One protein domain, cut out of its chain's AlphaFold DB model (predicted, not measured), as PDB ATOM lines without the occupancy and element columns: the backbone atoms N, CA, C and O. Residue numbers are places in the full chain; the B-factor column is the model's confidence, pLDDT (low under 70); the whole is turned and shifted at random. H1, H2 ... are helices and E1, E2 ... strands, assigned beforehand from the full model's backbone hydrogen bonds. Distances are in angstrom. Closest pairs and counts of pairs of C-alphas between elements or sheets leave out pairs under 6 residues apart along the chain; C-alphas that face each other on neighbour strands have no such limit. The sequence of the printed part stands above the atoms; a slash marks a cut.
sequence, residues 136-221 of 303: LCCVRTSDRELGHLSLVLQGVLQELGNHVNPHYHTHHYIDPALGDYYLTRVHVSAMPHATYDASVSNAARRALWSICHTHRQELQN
ATOM      1  N   LEU A 136      -7.815  13.583 -16.315       88.75
ATOM      2  CA  LEU A 136      -8.372  14.869 -16.734       88.75
ATOM      3  C   LEU A 136      -8.610  15.727 -15.482       88.75
ATOM      4  O   LEU A 136      -9.523  15.455 -14.705       88.75
ATOM      5  N   CYS A 137      -7.786  16.753 -15.296       88.62
ATOM      6  CA  CYS A 137      -7.836  17.653 -14.149       88.62
ATOM      7  C   CYS A 137      -8.931  18.717 -14.319       88.62
ATOM      8  O   CYS A 137      -9.772  18.893 -13.437       88.62
ATOM      9  N   CYS A 138      -8.964  19.410 -15.461       87.81
ATOM     10  CA  CYS A 138     -10.003  20.397 -15.756       87.81
ATOM     11  C   CYS A 138     -10.210  20.602 -17.265       87.81
ATOM     12  O   CYS A 138      -9.385  20.207 -18.092       87.81
ATOM     13  N   VAL A 139     -11.331  21.233 -17.626       90.00
ATOM     14  CA  VAL A 139     -11.630  21.663 -18.998       90.00
ATOM     15  C   VAL A 139     -11.984  23.143 -18.970       90.00
ATOM     16  O   VAL A 139     -12.888  23.555 -18.246       90.00
ATOM     17  N   ARG A 140     -11.285  23.937 -19.778       87.00
ATOM     18  CA  ARG A 140     -11.529  25.367 -19.969       87.00
ATOM     19  C   ARG A 140     -12.023  25.604 -21.389       87.00
ATOM     20  O   ARG A 140     -11.418  25.123 -22.340       87.00
ATOM     21  N   THR A 141     -13.086  26.385 -21.539       87.31
ATOM     22  CA  THR A 141     -13.516  26.900 -22.841       87.31
ATOM     23  C   THR A 141     -13.190  28.385 -22.977       87.31
ATOM     24  O   THR A 141     -13.124  29.112 -21.983       87.31
ATOM     25  N   SER A 142     -12.950  28.843 -24.206       83.38
ATOM     26  CA  SER A 142     -12.740  30.259 -24.526       83.38
ATOM     27  C   SER A 142     -13.231  30.587 -25.938       83.38
ATOM     28  O   SER A 142     -13.057  29.804 -26.866       83.38
ATOM     29  N   ASP A 143     -13.846  31.749 -26.135       82.62
ATOM     30  CA  ASP A 143     -14.131  32.344 -27.451       82.62
ATOM     31  C   ASP A 143     -13.044  33.348 -27.887       82.62
ATOM     32  O   ASP A 143     -13.135  33.956 -28.959       82.62
ATOM     33  N   ARG A 144     -12.027  33.554 -27.038       77.06
ATOM     34  CA  ARG A 144     -10.987  34.566 -27.211       77.06
ATOM     35  C   ARG A 144      -9.683  34.154 -26.532       77.06
ATOM     36  O   ARG A 144      -9.497  34.344 -25.331       77.06
ATOM     37  N   GLU A 145      -8.740  33.665 -27.323       80.12
ATOM     38  CA  GLU A 145      -7.348  33.514 -26.897       80.12
ATOM     39  C   GLU A 145      -6.460  34.598 -27.510       80.12
ATOM     40  O   GLU A 145      -6.692  35.059 -28.625       80.12
ATOM     41  N   LEU A 146      -5.439  35.008 -26.756       79.19
ATOM     42  CA  LEU A 146      -4.458  36.024 -27.160       79.19
ATOM     43  C   LEU A 146      -3.122  35.402 -27.608       79.19
ATOM     44  O   LEU A 146      -2.137  36.117 -27.784       79.19
ATOM     45  N   GLY A 147      -3.078  34.075 -27.775       82.62
ATOM     46  CA  GLY A 147      -1.919  33.366 -28.311       82.62
ATOM     47  C   GLY A 147      -1.630  33.777 -29.756       82.62
ATOM     48  O   GLY A 147      -2.543  34.096 -30.519       82.62
ATOM     49  N   HIS A 148      -0.354  33.754 -30.150       82.81
ATOM     50  CA  HIS A 148       0.062  34.165 -31.495       82.81
ATOM     51  C   HIS A 148      -0.653  33.354 -32.589       82.81
ATOM     52  O   HIS A 148      -1.252  33.937 -33.492       82.81
ATOM     53  N   LEU A 149      -0.683  32.023 -32.448       80.69
ATOM     54  CA  LEU A 149      -1.413  31.123 -33.344       80.69
ATOM     55  C   LEU A 149      -2.919  31.426 -33.369       80.69
ATOM     56  O   LEU A 149      -3.513  31.466 -34.441       80.69
ATOM     57  N   SER A 150      -3.526  31.695 -32.210       84.12
ATOM     58  CA  SER A 150      -4.952  32.012 -32.070       84.12
ATOM     59  C   SER A 150      -5.335  33.286 -32.843       84.12
ATOM     60  O   SER A 150      -6.380  33.335 -33.495       84.12
ATOM     61  N   LEU A 151      -4.454  34.297 -32.836       85.62
ATOM     62  CA  LEU A 151      -4.600  35.539 -33.604       85.62
ATOM     63  C   LEU A 151      -4.358  35.335 -35.110       85.62
ATOM     64  O   LEU A 151      -5.116  35.863 -35.924       85.62
ATOM     65  N   VAL A 152      -3.344  34.550 -35.494       87.38
ATOM     66  CA  VAL A 152      -3.069  34.207 -36.905       87.38
ATOM     67  C   VAL A 152      -4.237  33.421 -37.508       87.38
ATOM     68  O   VAL A 152      -4.721  33.773 -38.583       87.38
ATOM     69  N   LEU A 153      -4.754  32.419 -36.793       85.44
ATOM     70  CA  LEU A 153      -5.913  31.628 -37.205       85.44
ATOM     71  C   LEU A 153      -7.172  32.496 -37.350       85.44
ATOM     72  O   LEU A 153      -7.890  32.358 -38.339       85.44
ATOM     73  N   GLN A 154      -7.424  33.421 -36.415       85.31
ATOM     74  CA  GLN A 154      -8.532  34.375 -36.530       85.31
ATOM     75  C   GLN A 154      -8.381  35.277 -37.768       85.31
ATOM     76  O   GLN A 154      -9.361  35.498 -38.478       85.31
ATOM     77  N   GLY A 155      -7.165  35.749 -38.066       86.06
ATOM     78  CA  GLY A 155      -6.868  36.546 -39.260       86.06
ATOM     79  C   GLY A 155      -7.107  35.786 -40.569       86.06
ATOM     80  O   GLY A 155      -7.820  36.282 -41.440       86.06
ATOM     81  N   VAL A 156      -6.589  34.557 -40.682       87.12
ATOM     82  CA  VAL A 156      -6.802  33.685 -41.853       87.12
ATOM     83  C   VAL A 156      -8.288  33.371 -42.041       87.12
ATOM     84  O   VAL A 156      -8.806  33.457 -43.152       87.12
ATOM     85  N   LEU A 157      -9.014  33.062 -40.963       85.38
ATOM     86  CA  LEU A 157     -10.459  32.832 -41.032       85.38
ATOM     87  C   LEU A 157     -11.220  34.090 -41.471       85.38
ATOM     88  O   LEU A 157     -12.129  33.983 -42.291       85.38
ATOM     89  N   GLN A 158     -10.816  35.275 -41.007       85.38
ATOM     90  CA  GLN A 158     -11.414  36.538 -41.434       85.38
ATOM     91  C   GLN A 158     -11.157  36.837 -42.922       85.38
ATOM     92  O   GLN A 158     -12.073  37.309 -43.597       85.38
ATOM     93  N   GLU A 159      -9.966  36.528 -43.447       84.81
ATOM     94  CA  GLU A 159      -9.635  36.642 -44.878       84.81
ATOM     95  C   GLU A 159     -10.430  35.646 -45.743       84.81
ATOM     96  O   GLU A 159     -10.910  36.000 -46.820       84.81
ATOM     97  N   LEU A 160     -10.676  34.435 -45.233       80.38
ATOM     98  CA  LEU A 160     -11.582  33.450 -45.842       80.38
ATOM     99  C   LEU A 160     -13.069  33.868 -45.799       80.38
ATOM    100  O   LEU A 160     -13.912  33.176 -46.367       80.38
ATOM    101  N   GLY A 161     -13.401  34.992 -45.150       80.56
ATOM    102  CA  GLY A 161     -14.767  35.497 -45.000       80.56
ATOM    103  C   GLY A 161     -15.540  34.873 -43.835       80.56
ATOM    104  O   GLY A 161     -16.772  34.917 -43.825       80.56
ATOM    105  N   ASN A 162     -14.860  34.249 -42.868       79.81
ATOM    106  CA  ASN A 162     -15.472  33.728 -41.649       79.81
ATOM    107  C   ASN A 162     -15.281  34.741 -40.514       79.81
ATOM    108  O   ASN A 162     -14.174  34.986 -40.044       79.81
ATOM    109  N   HIS A 163     -16.382  35.355 -40.084       81.75
ATOM    110  CA  HIS A 163     -16.387  36.367 -39.023       81.75
ATOM    111  C   HIS A 163     -16.803  35.798 -37.656       81.75
ATOM    112  O   HIS A 163     -17.060  36.562 -36.728       81.75
ATOM    113  N   VAL A 164     -16.893  34.470 -37.526       79.38
ATOM    114  CA  VAL A 164     -17.151  33.793 -36.252       79.38
ATOM    115  C   VAL A 164     -15.815  33.465 -35.584       79.38
ATOM    116  O   VAL A 164     -14.964  32.813 -36.187       79.38
ATOM    117  N   ASN A 165     -15.634  33.894 -34.333       79.88
ATOM    118  CA  ASN A 165     -14.446  33.540 -33.554       79.88
ATOM    119  C   ASN A 165     -14.327  32.008 -33.405       79.88
ATOM    120  O   ASN A 165     -15.346  31.344 -33.182       79.88
ATOM    121  N   PRO A 166     -13.114  31.429 -33.474       83.31
ATOM    122  CA  PRO A 166     -12.905  30.032 -33.107       83.31
ATOM    123  C   PRO A 166     -13.214  29.811 -31.623       83.31
ATOM    124  O   PRO A 166     -12.904  30.666 -30.792       83.31
ATOM    125  N   HIS A 167     -13.792  28.658 -31.284       84.62
ATOM    126  CA  HIS A 167     -14.037  28.272 -29.897       84.62
ATOM    127  C   HIS A 167     -12.980  27.270 -29.426       84.62
ATOM    128  O   HIS A 167     -12.859  26.171 -29.968       84.62
ATOM    129  N   TYR A 168     -12.199  27.658 -28.429       85.88
ATOM    130  CA  TYR A 168     -11.079  26.898 -27.887       85.88
ATOM    131  C   TYR A 168     -11.566  26.036 -26.716       85.88
ATOM    132  O   TYR A 168     -12.275  26.526 -25.836       85.88
ATOM    133  N   HIS A 169     -11.192  24.758 -26.717       87.38
ATOM    134  CA  HIS A 169     -11.446  23.776 -25.664       87.38
ATOM    135  C   HIS A 169     -10.105  23.238 -25.157       87.38
ATOM    136  O   HIS A 169      -9.501  22.372 -25.790       87.38
ATOM    137  N   THR A 170      -9.640  23.743 -24.021       88.56
ATOM    138  CA  THR A 170      -8.366  23.362 -23.406       88.56
ATOM    139  C   THR A 170      -8.609  22.352 -22.295       88.56
ATOM    140  O   THR A 170      -9.242  22.663 -21.286       88.56
ATOM    141  N   HIS A 171      -8.100  21.138 -22.475       88.25
ATOM    142  CA  HIS A 171      -8.149  20.064 -21.489       88.25
ATOM    143  C   HIS A 171      -6.811  19.996 -20.745       88.25
ATOM    144  O   HIS A 171      -5.775  19.835 -21.386       88.25
ATOM    145  N   HIS A 172      -6.824  20.112 -19.418       90.31
ATOM    146  CA  HIS A 172      -5.644  19.890 -18.579       90.31
ATOM    147  C   HIS A 172      -5.591  18.423 -18.152       90.31
ATOM    148  O   HIS A 172      -6.541  17.934 -17.534       90.31
ATOM    149  N   TYR A 173      -4.494  17.743 -18.458       88.38
ATOM    150  CA  TYR A 173      -4.230  16.365 -18.061       88.38
ATOM    151  C   TYR A 173      -3.019  16.303 -17.136       88.38
ATOM    152  O   TYR A 173      -2.033  16.996 -17.362       88.38
ATOM    153  N   ILE A 174      -3.106  15.436 -16.130       87.94
ATOM    154  CA  ILE A 174      -1.998  15.048 -15.258       87.94
ATOM    155  C   ILE A 174      -1.696  13.586 -15.574       87.94
ATOM    156  O   ILE A 174      -2.574  12.728 -15.446       87.94
ATOM    157  N   ASP A 175      -0.481  13.296 -16.021       86.62
ATOM    158  CA  ASP A 175      -0.068  11.960 -16.446       86.62
ATOM    159  C   ASP A 175       1.155  11.488 -15.638       86.62
ATOM    160  O   ASP A 175       2.151  12.209 -15.578       86.62
ATOM    161  N   PRO A 176       1.129  10.293 -15.011       82.62
ATOM    162  CA  PRO A 176       2.254   9.797 -14.214       82.62
ATOM    163  C   PRO A 176       3.572   9.586 -14.979       82.62
ATOM    164  O   PRO A 176       4.603   9.405 -14.334       82.62
ATOM    165  N   ALA A 177       3.552   9.549 -16.317       84.94
ATOM    166  CA  ALA A 177       4.743   9.428 -17.159       84.94
ATOM    167  C   ALA A 177       5.161  10.767 -17.795       84.94
ATOM    168  O   ALA A 177       6.353  11.066 -17.845       84.94
ATOM    169  N   LEU A 178       4.197  11.575 -18.256       84.56
ATOM    170  CA  LEU A 178       4.456  12.818 -19.008       84.56
ATOM    171  C   LEU A 178       4.373  14.108 -18.165       84.56
ATOM    172  O   LEU A 178       4.843  15.155 -18.608       84.56
ATOM    173  N   GLY A 179       3.795  14.050 -16.964       87.12
ATOM    174  CA  GLY A 179       3.528  15.213 -16.115       87.12
ATOM    175  C   GLY A 179       2.255  15.978 -16.502       87.12
ATOM    176  O   GLY A 179       1.315  15.416 -17.070       87.12
ATOM    177  N   ASP A 180       2.224  17.266 -16.161       91.31
ATOM    178  CA  ASP A 180       1.097  18.170 -16.419       91.31
ATOM    179  C   ASP A 180       1.145  18.703 -17.863       91.31
ATOM    180  O   ASP A 180       2.109  19.367 -18.255       91.31
ATOM    181  N   TYR A 181       0.095  18.467 -18.659       84.69
ATOM    182  CA  TYR A 181      -0.002  18.975 -20.034       84.69
ATOM    183  C   TYR A 181      -1.391  19.502 -20.416       84.69
ATOM    184  O   TYR A 181      -2.427  19.099 -19.884       84.69
ATOM    185  N   TYR A 182      -1.417  20.415 -21.392       85.94
ATOM    186  CA  TYR A 182      -2.634  21.053 -21.897       85.94
ATOM    187  C   TYR A 182      -2.895  20.681 -23.360       85.94
ATOM    188  O   TYR A 182      -2.102  21.005 -24.240       85.94
ATOM    189  N   LEU A 183      -4.044  20.060 -23.632       87.81
ATOM    190  CA  LEU A 183      -4.521  19.759 -24.983       87.81
ATOM    191  C   LEU A 183      -5.588  20.781 -25.403       87.81
ATOM    192  O   LEU A 183      -6.746  20.679 -24.990       87.81
ATOM    193  N   THR A 184      -5.210  21.759 -26.231       84.75
ATOM    194  CA  THR A 184      -6.133  22.772 -26.779       84.75
ATOM    195  C   THR A 184      -6.700  22.336 -28.126       84.75
ATOM    196  O   THR A 184      -5.988  22.277 -29.127       84.75
ATOM    197  N   ARG A 185      -8.011  22.090 -28.174       85.44
ATOM    198  CA  ARG A 185      -8.774  21.794 -29.395       85.44
ATOM    199  C   ARG A 185      -9.484  23.044 -29.895       85.44
ATOM    200  O   ARG A 185     -10.160  23.718 -29.121       85.44
ATOM    201  N   VAL A 186      -9.367  23.343 -31.188       84.62
ATOM    202  CA  VAL A 186      -9.961  24.553 -31.781       84.62
ATOM    203  C   VAL A 186     -11.167  24.203 -32.647       84.62
ATOM    204  O   VAL A 186     -11.045  23.685 -33.754       84.62
ATOM    205  N   HIS A 187     -12.357  24.532 -32.155       79.75
ATOM    206  CA  HIS A 187     -13.612  24.384 -32.876       79.75
ATOM    207  C   HIS A 187     -13.883  25.639 -33.709       79.75
ATOM    208  O   HIS A 187     -14.505  26.603 -33.256       79.75
ATOM    209  N   VAL A 188     -13.425  25.626 -34.961       77.75
ATOM    210  CA  VAL A 188     -13.857  26.611 -35.960       77.75
ATOM    211  C   VAL A 188     -15.330  26.363 -36.283       77.75
ATOM    212  O   VAL A 188     -15.717  25.247 -36.634       77.75
ATOM    213  N   SER A 189     -16.159  27.406 -36.187       64.88
ATOM    214  CA  SER A 189     -17.576  27.326 -36.548       64.88
ATOM    215  C   SER A 189     -17.741  27.165 -38.059       64.88
ATOM    216  O   SER A 189     -17.870  28.132 -38.814       64.88
ATOM    217  N   ALA A 190     -17.747  25.912 -38.508       56.50
ATOM    218  CA  ALA A 190     -18.198  25.526 -39.831       56.50
ATOM    219  C   ALA A 190     -19.737  25.549 -39.877       56.50
ATOM    220  O   ALA A 190     -20.392  24.510 -39.945       56.50
ATOM    221  N   MET A 191     -20.311  26.755 -39.890       47.25
ATOM    222  CA  MET A 191     -21.605  27.009 -40.527       47.25
ATOM    223  C   MET A 191     -21.377  27.556 -41.944       47.25
ATOM    224  O   MET A 191     -21.516  28.760 -42.171       47.25
ATOM    225  N   PRO A 192     -21.039  26.702 -42.929       47.94
ATOM    226  CA  PRO A 192     -21.152  27.106 -44.313       47.94
ATOM    227  C   PRO A 192     -22.641  27.297 -44.639       47.94
ATOM    228  O   PRO A 192     -23.439  26.363 -44.560       47.94
ATOM    229  N   HIS A 193     -23.016  28.479 -45.130       44.97
ATOM    230  CA  HIS A 193     -23.963  28.466 -46.245       44.97
ATOM    231  C   HIS A 193     -23.329  27.606 -47.349       44.97
ATOM    232  O   HIS A 193     -22.125  27.714 -47.566       44.97
ATOM    233  N   ALA A 194     -24.092  26.748 -48.033       44.72
ATOM    234  CA  ALA A 194     -23.529  25.742 -48.953       44.72
ATOM    235  C   ALA A 194     -22.652  26.329 -50.087       44.72
ATOM    236  O   ALA A 194     -21.837  25.626 -50.677       44.72
ATOM    237  N   THR A 195     -22.753  27.637 -50.331       46.69
ATOM    238  CA  THR A 195     -21.820  28.438 -51.132       46.69
ATOM    239  C   THR A 195     -20.356  28.384 -50.677       46.69
ATOM    240  O   THR A 195     -19.497  28.706 -51.488       46.69
ATOM    241  N   TYR A 196     -20.031  27.984 -49.442       47.44
ATOM    242  CA  TYR A 196     -18.662  28.050 -48.911       47.44
ATOM    243  C   TYR A 196     -17.675  27.103 -49.608       47.44
ATOM    244  O   TYR A 196     -16.548  27.499 -49.896       47.44
ATOM    245  N   ASP A 197     -18.098  25.883 -49.956       49.31
ATOM    246  CA  ASP A 197     -17.250  24.957 -50.730       49.31
ATOM    247  C   ASP A 197     -16.975  25.525 -52.146       49.31
ATOM    248  O   ASP A 197     -15.905  25.313 -52.715       49.31
ATOM    249  N   ALA A 198     -17.881  26.357 -52.676       47.47
ATOM    250  CA  ALA A 198     -17.687  27.096 -53.926       47.47
ATOM    251  C   ALA A 198     -16.929  28.437 -53.766       47.47
ATOM    252  O   ALA A 198     -16.351  28.916 -54.743       47.47
ATOM    253  N   SER A 199     -16.912  29.057 -52.576       48.19
ATOM    254  CA  SER A 199     -16.293  30.376 -52.351       48.19
ATOM    255  C   SER A 199     -14.864  30.322 -51.811       48.19
ATOM    256  O   SER A 199     -14.113  31.275 -52.021       48.19
ATOM    257  N   VAL A 200     -14.441  29.223 -51.168       55.81
ATOM    258  CA  VAL A 200     -13.021  29.008 -50.834       55.81
ATOM    259  C   VAL A 200     -12.259  28.700 -52.126       55.81
ATOM    260  O   VAL A 200     -12.127  27.547 -52.550       55.81
ATOM    261  N   SER A 201     -11.794  29.776 -52.766       62.91
ATOM    262  CA  SER A 201     -11.121  29.747 -54.064       62.91
ATOM    263  C   SER A 201      -9.914  28.806 -54.082       62.91
ATOM    264  O   SER A 201      -9.260  28.571 -53.064       62.91
ATOM    265  N   ASN A 202      -9.545  28.317 -55.268       70.88
ATOM    266  CA  ASN A 202      -8.357  27.473 -55.425       70.88
ATOM    267  C   ASN A 202      -7.056  28.169 -54.962       70.88
ATOM    268  O   ASN A 202      -6.122  27.494 -54.537       70.88
ATOM    269  N   ALA A 203      -7.002  29.506 -54.988       67.19
ATOM    270  CA  ALA A 203      -5.902  30.271 -54.402       67.19
ATOM    271  C   ALA A 203      -5.904  30.184 -52.866       67.19
ATOM    272  O   ALA A 203      -4.867  29.893 -52.282       67.19
ATOM    273  N   ALA A 204      -7.065  30.338 -52.223       68.56
ATOM    274  CA  ALA A 204      -7.213  30.204 -50.774       68.56
ATOM    275  C   ALA A 204      -6.905  28.776 -50.279       68.56
ATOM    276  O   ALA A 204      -6.179  28.612 -49.301       68.56
ATOM    277  N   ARG A 205      -7.365  27.736 -50.995       74.50
ATOM    278  CA  ARG A 205      -7.023  26.330 -50.689       74.50
ATOM    279  C   ARG A 205      -5.508  26.087 -50.771       74.50
ATOM    280  O   ARG A 205      -4.944  25.450 -49.886       74.50
ATOM    281  N   ARG A 206      -4.837  26.638 -51.792       72.00
ATOM    282  CA  ARG A 206      -3.371  26.558 -51.953       72.00
ATOM    283  C   ARG A 206      -2.606  27.375 -50.913       72.00
ATOM    284  O   ARG A 206      -1.572  26.910 -50.454       72.00
ATOM    285  N   ALA A 207      -3.100  28.551 -50.528       73.75
ATOM    286  CA  ALA A 207      -2.499  29.369 -49.477       73.75
ATOM    287  C   ALA A 207      -2.561  28.654 -48.120       73.75
ATOM    288  O   ALA A 207      -1.533  28.515 -47.465       73.75
ATOM    289  N   LEU A 208      -3.726  28.106 -47.754       73.88
ATOM    290  CA  LEU A 208      -3.891  27.325 -46.525       73.88
ATOM    291  C   LEU A 208      -2.984  26.085 -46.521       73.88
ATOM    292  O   LEU A 208      -2.267  25.860 -45.553       73.88
ATOM    293  N   TRP A 209      -2.946  25.326 -47.624       77.38
ATOM    294  CA  TRP A 209      -2.032  24.185 -47.770       77.38
ATOM    295  C   TRP A 209      -0.561  24.607 -47.647       77.38
ATOM    296  O   TRP A 209       0.203  23.953 -46.944       77.38
ATOM    297  N   SER A 210      -0.172  25.725 -48.271       76.81
ATOM    298  CA  SER A 210       1.190  26.257 -48.186       76.81
ATOM    299  C   SER A 210       1.558  26.650 -46.758       76.81
ATOM    300  O   SER A 210       2.661  26.332 -46.336       76.81
ATOM    301  N   ILE A 211       0.654  27.291 -46.010       73.94
ATOM    302  CA  ILE A 211       0.874  27.670 -44.606       73.94
ATOM    303  C   ILE A 211       1.018  26.411 -43.740       73.94
ATOM    304  O   ILE A 211       1.990  26.288 -42.998       73.94
ATOM    305  N   CYS A 212       0.121  25.431 -43.890       75.50
ATOM    306  CA  CYS A 212       0.222  24.159 -43.170       75.50
ATOM    307  C   CYS A 212       1.499  23.372 -43.519       75.50
ATOM    308  O   CYS A 212       2.012  22.631 -42.684       75.50
ATOM    309  N   HIS A 213       2.032  23.536 -44.734       74.06
ATOM    310  CA  HIS A 213       3.272  22.895 -45.166       74.06
ATOM    311  C   HIS A 213       4.534  23.643 -44.696       74.06
ATOM    312  O   HIS A 213       5.507  22.991 -44.319       74.06
ATOM    313  N   THR A 214       4.565  24.981 -44.711       85.56
ATOM    314  CA  THR A 214       5.736  25.749 -44.240       85.56
ATOM    315  C   THR A 214       5.848  25.728 -42.724       85.56
ATOM    316  O   THR A 214       6.936  25.518 -42.200       85.56
ATOM    317  N   HIS A 215       4.723  25.854 -42.017       73.56
ATOM    318  CA  HIS A 215       4.667  25.824 -40.555       73.56
ATOM    319  C   HIS A 215       4.497  24.403 -40.000       73.56
ATOM    320  O   HIS A 215       4.144  24.242 -38.837       73.56
ATOM    321  N   ARG A 216       4.761  23.349 -40.793       72.38
ATOM    322  CA  ARG A 216       4.539  21.951 -40.377       72.38
ATOM    323  C   ARG A 216       5.243  21.597 -39.061       72.38
ATOM    324  O   ARG A 216       4.649  20.893 -38.260       72.38
ATOM    325  N   GLN A 217       6.452  22.106 -38.817       65.00
ATOM    326  CA  GLN A 217       7.194  21.855 -37.570       65.00
ATOM    327  C   GLN A 217       6.611  22.591 -36.354       65.00
ATOM    328  O   GLN A 217       6.679  22.083 -35.242       65.00
ATOM    329  N   GLU A 218       5.997  23.757 -36.553       65.94
ATOM    330  CA  GLU A 218       5.302  24.497 -35.491       65.94
ATOM    331  C   GLU A 218       3.917  23.884 -35.220       65.94
ATOM    332  O   GLU A 218       3.475  23.800 -34.075       65.94
ATOM    333  N   LEU A 219       3.260  23.396 -36.278       64.00
ATOM    334  CA  LEU A 219       1.950  22.747 -36.240       64.00
ATOM    335  C   LEU A 219       1.999  21.281 -35.788       64.00
ATOM    336  O   LEU A 219       0.979  20.770 -35.336       64.00
ATOM    337  N   GLN A 220       3.153  20.605 -35.860       51.25
ATOM    338  CA  GLN A 220       3.341  19.261 -35.291       51.25
ATOM    339  C   GLN A 220       3.048  19.238 -33.784       51.25
ATOM    340  O   GLN A 220       2.524  18.250 -33.283       51.25
ATOM    341  N   ASN A 221       3.261  20.363 -33.097       53.12
ATOM    342  CA  ASN A 221       2.977  20.528 -31.673       53.12
ATOM    343  C   ASN A 221       1.503  20.907 -31.389       53.12
ATOM    344  O   ASN A 221       1.152  21.194 -30.245       53.12
TER     345      ASN A 221
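Overview. This is residues 136 to 221 of the 303 residues of an uncharacterized protein of Panicum miliaceum (UniProt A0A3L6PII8). A narrow, twisted sheet of three strands, E1, E2 and E3, makes one end of a loose and elongated model, and the helices H1 and H3 lie toward the other end, neither of them on the sheet. Past the hairpin E2 and E3 the chain runs on to the short H2 at that far end, then folds back through H3 and the short H4. The printed part has 86 residues, with four named helices and three named strands in the order E1, H1, E2, E3, H2, H3, H4. The sheet has the order E1, E2, E3 and is antiparallel throughout; the class is mixed, helices and strands. The radius of gyration of the C-alphas is 15.5 A, and the C-alphas span 47 by 26 by 21 A.

Along the chain. E1 is residues 136 to 142, 17.8 A from first to last C-alpha, and C-alpha 136 is at (-8.372, 14.869, -16.734). H1 is residues 148 to 159, 16.7 A long. E2 is residues 167 to 175, 25.3 A long, and E3 is residues 179 to 187, 25.7 A long. H2, residues 196 to 199, begins with C-alpha 196 at (-18.662, 28.050, -48.911). H3 is residues 202 to 214, 18.1 A long. H4, residues 216 to 219, ends with C-alpha 219 at (1.950, 22.747, -36.240).

Arrangement. E1 and E2 are antiparallel neighbours at 164 degrees between their directions, with N 140 and O 170 within hydrogen-bond range at 2.8 A. E2, the inner strand, forms a hairpin with E3, antiparallel at 161 degrees; N 171 and O 183 are 2.9 A apart, within hydrogen-bond range. The sheet is twisted, with its C-alphas up to 4.3 A off its best plane. H1, H2, H3 and H4 are not on the sheet. H1 and H3 are only just apart, their closest C-alphas 8.4 A from each other. H2 and H3 are apart. H3 and H4 are close but not clearly touching: their closest C-alphas, those of Cys 212 and Leu 219, are 7.3 A apart. In H1 and H3 every O i to N i+4 pair is within hydrogen-bond range; H2 and H4 are too short for such a pair.

Size, cuts and confidence. The two C-alphas farthest apart, those of Pro 176 and Thr 195, are 47.9 A apart. The printed part has no cut and no long link; the links H1 to E2 and E3 to H2 are short, the others tight. The mean pLDDT of the printed part is 76.3; residues 189 to 201, 203 to 204 and 217 to 221 are under 70.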